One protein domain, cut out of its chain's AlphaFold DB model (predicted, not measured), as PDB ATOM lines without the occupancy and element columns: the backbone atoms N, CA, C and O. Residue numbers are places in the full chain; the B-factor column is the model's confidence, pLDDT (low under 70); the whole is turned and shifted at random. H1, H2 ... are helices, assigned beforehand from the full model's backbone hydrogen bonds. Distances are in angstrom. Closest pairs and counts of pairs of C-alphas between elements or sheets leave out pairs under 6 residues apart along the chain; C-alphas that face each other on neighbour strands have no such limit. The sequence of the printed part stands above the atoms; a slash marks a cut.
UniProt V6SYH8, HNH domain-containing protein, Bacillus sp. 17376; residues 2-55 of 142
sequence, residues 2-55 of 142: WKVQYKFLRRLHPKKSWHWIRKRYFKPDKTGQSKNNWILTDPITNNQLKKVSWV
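What this domain is: This is residues 2 to 55 of the 142 residues of the protein "HNH domain-containing protein" of Bacillus sp. 17376 (UniProt V6SYH8). There is little regular structure: two short helices, H1 and then H2, sit about perpendicular at one end of an elongated shape. The long stretch of residues 26 to 55, with no named element, makes the other end; it loops out and folds back, and residues 26 to 27 pair antiparallel with residues 39 to 40. The printed part has 54 residues and no named strand; its class is all helix, with only 19 residues in named elements. It is only just compact, close to loose, with a radius of gyration of the C-alphas of 11.6 A and spans of 34 by 20 by 18 A.

Where its parts are: H1, the longest helix, covers residues 2 to 12 and measures 15.4 A from C-alpha 2 at (81.671, 123.891, 115.277) to C-alpha 12. H2, residues 18 to 25, measures 10.5 A and ends with C-alpha 25 at (93.571, 122.034, 110.710).

How they stand to each other: H1 and H2 are close but not clearly touching; their closest C-alphas, of Leu 9 and Ile 21, are 7.2 A apart. Their lines are about perpendicular, at 85 degrees. In H1 and H2 every O i to N i+4 pair is within hydrogen-bond range.

The domain as a whole: The two C-alphas farthest apart, of Lys 15 and Val 55, are separated by 35.6 A. The printed part has no cut, and the link from H1 to H2 is tight. No printed residue has a pLDDT under 70.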
ATOM      1  N   TRP A   2      80.914 125.104 114.910       84.19
ATOM      2  CA  TRP A   2      81.671 123.891 115.277       84.19
ATOM      3  C   TRP A   2      81.159 122.583 114.655       84.19
ATOM      4  O   TRP A   2      81.907 121.872 113.993       84.19
ATOM      5  N   LYS A   3      79.860 122.290 114.815       90.62
ATOM      6  CA  LYS A   3      79.241 121.053 114.306       90.62
ATOM      7  C   LYS A   3      79.418 120.888 112.790       90.62
ATOM      8  O   LYS A   3      79.647 119.780 112.320       90.62
ATOM      9  N   VAL A   4      79.343 121.989 112.038       91.50
ATOM     10  CA  VAL A   4      79.520 121.998 110.576       91.50
ATOM     11  C   VAL A   4      80.976 121.711 110.215       91.50
ATOM     12  O   VAL A   4      81.230 120.828 109.403       91.50
ATOM     13  N   GLN A   5      81.929 122.378 110.876       91.75
ATOM     14  CA  GLN A   5      83.365 122.142 110.675       91.75
ATOM     15  C   GLN A   5      83.747 120.692 110.990       91.75
ATOM     16  O   GLN A   5      84.440 120.049 110.207       91.75
ATOM     17  N   TYR A   6      83.245 120.157 112.104       92.06
ATOM     18  CA  TYR A   6      83.468 118.771 112.503       92.06
ATOM     19  C   TYR A   6      82.941 117.788 111.449       92.06
ATOM     20  O   TYR A   6      83.695 116.944 110.971       92.06
ATOM     21  N   LYS A   7      81.671 117.922 111.036       94.69
ATOM     22  CA  LYS A   7      81.068 117.048 110.015       94.69
ATOM     23  C   LYS A   7      81.815 117.130 108.683       94.69
ATOM     24  O   LYS A   7      82.088 116.097 108.083       94.69
ATOM     25  N   PHE A   8      82.177 118.334 108.243       94.56
ATOM     26  CA  PHE A   8      82.929 118.547 107.007       94.56
ATOM     27  C   PHE A   8      84.298 117.856 107.043       94.56
ATOM     28  O   PHE A   8      84.613 117.061 106.160       94.56
ATOM     29  N   LEU A   9      85.079 118.069 108.106       94.88
ATOM     30  CA  LEU A   9      86.401 117.455 108.242       94.88
ATOM     31  C   LEU A   9      86.337 115.933 108.410       94.88
ATOM     32  O   LEU A   9      87.202 115.230 107.894       94.88
ATOM     33  N   ARG A  10      85.311 115.410 109.095       94.38
ATOM     34  CA  ARG A  10      85.080 113.960 109.214       94.38
ATOM     35  C   ARG A  10      84.721 113.320 107.876       94.38
ATOM     36  O   ARG A  10      85.152 112.200 107.628       94.38
ATOM     37  N   ARG A  11      83.982 114.026 107.015       95.50
ATOM     38  CA  ARG A  11      83.682 113.571 105.647       95.50
ATOM     39  C   ARG A  11      84.908 113.621 104.736       95.50
ATOM     40  O   ARG A  11      85.092 112.701 103.955       95.50
ATOM     41  N   LEU A  12      85.750 114.650 104.857       94.69
ATOM     42  CA  LEU A  12      87.005 114.750 104.100       94.69
ATOM     43  C   LEU A  12      88.039 113.694 104.514       94.69
ATOM     44  O   LEU A  12      88.790 113.207 103.677       94.69
ATOM     45  N   HIS A  13      88.087 113.346 105.804       94.75
ATOM     46  CA  HIS A  13      89.092 112.441 106.369       94.75
ATOM     47  C   HIS A  13      88.451 111.270 107.129       94.75
ATOM     48  O   HIS A  13      88.638 111.155 108.345       94.75
ATOM     49  N   PRO A  14      87.724 110.366 106.446       94.50
ATOM     50  CA  PRO A  14      86.972 109.294 107.105       94.50
ATOM     51  C   PRO A  14      87.882 108.314 107.863       94.50
ATOM     52  O   PRO A  14      87.523 107.835 108.935       94.50
ATOM     53  N   LYS A  15      89.093 108.070 107.340       96.25
ATOM     54  CA  LYS A  15      90.083 107.139 107.910       96.25
ATOM     55  C   LYS A  15      90.997 107.761 108.971       96.25
ATOM     56  O   LYS A  15      91.831 107.061 109.537       96.25
ATOM     57  N   LYS A  16      90.925 109.075 109.215       95.56
ATOM     58  CA  LYS A  16      91.825 109.747 110.168       95.56
ATOM     59  C   LYS A  16      91.125 109.984 111.499       95.56
ATOM     60  O   LYS A  16      89.936 110.306 111.560       95.56
ATOM     61  N   SER A  17      91.893 109.849 112.578       95.94
ATOM     62  CA  SER A  17      91.408 110.143 113.922       95.94
ATOM     63  C   SER A  17      91.121 111.634 114.084       95.94
ATOM     64  O   SER A  17      91.721 112.491 113.425       95.94
ATOM     65  N   TRP A  18      90.225 111.964 115.012       92.88
ATOM     66  CA  TRP A  18      89.935 113.359 115.332       92.88
ATOM     67  C   TRP A  18      91.169 114.110 115.848       92.88
ATOM     68  O   TRP A  18      91.369 115.277 115.518       92.88
ATOM     69  N   HIS A  19      92.046 113.424 116.587       94.44
ATOM     70  CA  HIS A  19      93.313 113.991 117.042       94.44
ATOM     71  C   HIS A  19      94.187 114.461 115.866       94.44
ATOM     72  O   HIS A  19      94.708 115.578 115.893       94.44
ATOM     73  N   TRP A  20      94.305 113.644 114.813       95.81
ATOM     74  CA  TRP A  20      95.073 113.993 113.617       95.81
ATOM     75  C   TRP A  20      94.468 115.197 112.886       95.81
ATOM     76  O   TRP A  20      95.177 116.151 112.562       95.81
ATOM     77  N   ILE A  21      93.144 115.187 112.696       94.31
ATOM     78  CA  ILE A  21      92.409 116.287 112.059       94.31
ATOM     79  C   ILE A  21      92.625 117.583 112.844       94.31
ATOM     80  O   ILE A  21      92.957 118.616 112.260       94.31
ATOM     81  N   ARG A  22      92.506 117.518 114.176       92.31
ATOM     82  CA  ARG A  22      92.723 118.661 115.057       92.31
ATOM     83  C   ARG A  22      94.106 119.273 114.856       92.31
ATOM     84  O   ARG A  22      94.210 120.468 114.602       92.31
ATOM     85  N   LYS A  23      95.151 118.448 114.956       93.50
ATOM     86  CA  LYS A  23      96.552 118.886 114.866       93.50
ATOM     87  C   LYS A  23      96.871 119.526 113.512       93.50
ATOM     88  O   LYS A  23      97.679 120.458 113.452       93.50
ATOM     89  N   ARG A  24      96.246 119.035 112.436       93.94
ATOM     90  CA  ARG A  24      96.451 119.533 111.073       93.94
ATOM     91  C   ARG A  24      95.727 120.854 110.810       93.94
ATOM     92  O   ARG A  24      96.359 121.772 110.306       93.94
ATOM     93  N   TYR A  25      94.445 120.945 111.160       94.56
ATOM     94  CA  TYR A  25      93.571 122.034 110.710       94.56
ATOM     95  C   TYR A  25      93.325 123.139 111.737       94.56
ATOM     96  O   TYR A  25      92.966 124.240 111.341       94.56
ATOM     97  N   PHE A  26      93.469 122.886 113.039       93.69
ATOM     98  CA  PHE A  26      93.199 123.908 114.053       93.69
ATOM     99  C   PHE A  26      94.501 124.508 114.566       93.69
ATOM    100  O   PHE A  26      95.326 123.809 115.155       93.69
ATOM    101  N   LYS A  27      94.681 125.805 114.307       92.94
ATOM    102  CA  LYS A  27      95.883 126.580 114.636       92.94
ATOM    103  C   LYS A  27      95.511 127.863 115.395       92.94
ATOM    104  O   LYS A  27      94.347 128.281 115.324       92.94
ATOM    105  N   PRO A  28      96.469 128.471 116.117       92.12
ATOM    106  CA  PRO A  28      96.282 129.785 116.715       92.12
ATOM    107  C   PRO A  28      96.185 130.893 115.672       92.12
ATOM    108  O   PRO A  28      96.574 130.710 114.517       92.12
ATOM    109  N   ASP A  29      95.635 132.031 116.083       91.44
ATOM    110  CA  ASP A  29      95.438 133.194 115.218       91.44
ATOM    111  C   ASP A  29      96.760 133.698 114.639       91.44
ATOM    112  O   ASP A  29      97.685 134.036 115.377       91.44
ATOM    113  N   LYS A  30      96.829 133.780 113.307       88.25
ATOM    114  CA  LYS A  30      98.000 134.304 112.596       88.25
ATOM    115  C   LYS A  30      98.030 135.830 112.526       88.25
ATOM    116  O   LYS A  30      99.080 136.410 112.295       88.25
ATOM    117  N   THR A  31      96.872 136.477 112.649       84.00
ATOM    118  CA  THR A  31      96.701 137.917 112.396       84.00
ATOM    119  C   THR A  31      96.795 138.740 113.683       84.00
ATOM    120  O   THR A  31      96.804 139.965 113.628       84.00
ATOM    121  N   GLY A  32      96.816 138.083 114.848       84.25
ATOM    122  CA  GLY A  32      96.789 138.747 116.153       84.25
ATOM    123  C   GLY A  32      95.464 139.454 116.466       84.25
ATOM    124  O   GLY A  32      95.412 140.278 117.373       84.25
ATOM    125  N   GLN A  33      94.383 139.146 115.738       82.94
ATOM    126  CA  GLN A  33      93.055 139.727 115.982       82.94
ATOM    127  C   GLN A  33      92.408 139.170 117.256       82.94
ATOM    128  O   GLN A  33      91.490 139.768 117.814       82.94
ATOM    129  N   SER A  34      92.864 138.007 117.717       85.38
ATOM    130  CA  SER A  34      92.324 137.280 118.852       85.38
ATOM    131  C   SER A  34      93.393 136.417 119.527       85.38
ATOM    132  O   SER A  34      94.350 135.972 118.903       85.38
ATOM    133  N   LYS A  35      93.173 136.085 120.803       86.44
ATOM    134  CA  LYS A  35      93.947 135.060 121.531       86.44
ATOM    135  C   LYS A  35      93.400 133.642 121.298       86.44
ATOM    136  O   LYS A  35      93.544 132.762 122.142       86.44
ATOM    137  N   ASN A  36      92.657 133.429 120.206       86.81
ATOM    138  CA  ASN A  36      92.008 132.150 119.959       86.81
ATOM    139  C   ASN A  36      93.008 131.148 119.377       86.81
ATOM    140  O   ASN A  36      93.500 131.319 118.266       86.81
ATOM    141  N   ASN A  37      93.209 130.049 120.098       87.38
ATOM    142  CA  ASN A  37      94.131 128.987 119.697       87.38
ATOM    143  C   ASN A  37      93.475 127.913 118.814       87.38
ATOM    144  O   ASN A  37      94.107 126.926 118.445       87.38
ATOM    145  N   TRP A  38      92.190 128.092 118.499       90.44
ATOM    146  CA  TRP A  38      91.368 127.096 117.831       90.44
ATOM    147  C   TRP A  38      90.637 127.689 116.627       90.44
ATOM    148  O   TRP A  38      89.459 128.071 116.699       90.44
ATOM    149  N   ILE A  39      91.353 127.805 115.509       92.88
ATOM    150  CA  ILE A  39      90.831 128.376 114.264       92.88
ATOM    151  C   ILE A  39      91.063 127.400 113.124       92.88
ATOM    152  O   ILE A  39      92.176 126.906 112.931       92.88
ATOM    153  N   LEU A  40      89.999 127.137 112.364       93.81
ATOM    154  CA  LEU A  40      90.089 126.326 111.163       93.81
ATOM    155  C   LEU A  40      90.995 127.035 110.155       93.81
ATOM    156  O   LEU A  40      90.690 128.142 109.713       93.81
ATOM    157  N   THR A  41      92.098 126.382 109.833       94.25
ATOM    158  CA  THR A  41      93.178 126.893 109.004       94.25
ATOM    159  C   THR A  41      93.392 125.930 107.852       94.25
ATOM    160  O   THR A  41      93.498 124.719 108.061       94.25
ATOM    161  N   ASP A  42      93.437 126.463 106.639       92.94
ATOM    162  CA  ASP A  42      93.831 125.696 105.468       92.94
ATOM    163  C   ASP A  42      95.334 125.372 105.554       92.94
ATOM    164  O   ASP A  42      96.140 126.300 105.629       92.94
ATOM    165  N   PRO A  43      95.741 124.092 105.551       89.94
ATOM    166  CA  PRO A  43      97.147 123.718 105.631       89.94
ATOM    167  C   PRO A  43      97.988 124.140 104.417       89.94
ATOM    168  O   PRO A  43      99.207 124.135 104.543       89.94
ATOM    169  N   ILE A  44      97.382 124.466 103.264       91.25
ATOM    170  CA  ILE A  44      98.130 124.848 102.051       91.25
ATOM    171  C   ILE A  44      98.322 126.365 101.989       91.25
ATOM    172  O   ILE A  44      99.449 126.848 101.987       91.25
ATOM    173  N   THR A  45      97.228 127.132 101.976       92.00
ATOM    174  CA  THR A  45      97.301 128.603 101.867       92.00
ATOM    175  C   THR A  45      97.538 129.302 103.206       92.00
ATOM    176  O   THR A  45      97.706 130.521 103.262       92.00
ATOM    177  N   ASN A  46      97.503 128.552 104.314       90.19
ATOM    178  CA  ASN A  46      97.538 129.071 105.680       90.19
ATOM    179  C   ASN A  46      96.424 130.101 105.961       90.19
ATOM    180  O   ASN A  46      96.544 130.956 106.844       90.19
ATOM    181  N   ASN A  47      95.335 130.080 105.187       93.06
ATOM    182  CA  ASN A  47      94.197 130.969 105.378       93.06
ATOM    183  C   ASN A  47      93.307 130.481 106.515       93.06
ATOM    184  O   ASN A  47      93.054 129.289 106.669       93.06
ATOM    185  N   GLN A  48      92.837 131.426 107.323       92.56
ATOM    186  CA  GLN A  48      92.098 131.150 108.548       92.56
ATOM    187  C   GLN A  48      90.655 131.614 108.424       92.56
ATOM    188  O   GLN A  48      90.384 132.730 107.972       92.56
ATOM    189  N   LEU A  49      89.723 130.770 108.868       90.88
ATOM    190  CA  LEU A  49      88.314 131.129 108.914       90.88
ATOM    191  C   LEU A  49      88.082 132.183 110.004       90.88
ATOM    192  O   LEU A  49      88.115 131.878 111.200       90.88
ATOM    193  N   LYS A  50      87.812 133.422 109.585       87.25
ATOM    194  CA  LYS A  50      87.497 134.524 110.499       87.25
ATOM    195  C   LYS A  50      86.171 134.268 111.207       87.25
ATOM    196  O   LYS A  50      85.177 133.893 110.583       87.25
ATOM    197  N   LYS A  51      86.142 134.481 112.523       86.44
ATOM    198  CA  LYS A  51      84.895 134.413 113.290       86.44
ATOM    199  C   LYS A  51      84.117 135.713 113.123       86.44
ATOM    200  O   LYS A  51      84.677 136.795 113.257       86.44
ATOM    201  N   VAL A  52      82.806 135.590 112.924       85.81
ATOM    202  CA  VAL A  52      81.889 136.739 112.835       85.81
ATOM    203  C   VAL A  52      81.955 137.603 114.099       85.81
ATOM    204  O   VAL A  52      81.915 138.822 114.009       85.81
ATOM    205  N   SER A  53      82.174 136.989 115.267       86.75
ATOM    206  CA  SER A  53      82.328 137.686 116.550       86.75
ATOM    207  C   SER A  53      83.512 138.656 116.618       86.75
ATOM    208  O   SER A  53      83.567 139.466 117.534       86.75
ATOM    209  N   TRP A  54      84.492 138.549 115.716       87.38
ATOM    210  CA  TRP A  54      85.646 139.456 115.678       87.38
ATOM    211  C   TRP A  54      85.405 140.693 114.822       87.38
ATOM    212  O   TRP A  54      86.197 141.630 114.866       87.38
ATOM    213  N   VAL A  55      84.340 140.701 114.022       86.00
ATOM    214  CA  VAL A  55      83.992 141.859 113.208       86.00
ATOM    215  C   VAL A  55      83.218 142.834 114.098       86.00
ATOM    216  O   VAL A  55      82.120 142.497 114.547       86.00
TER     217      VAL A  55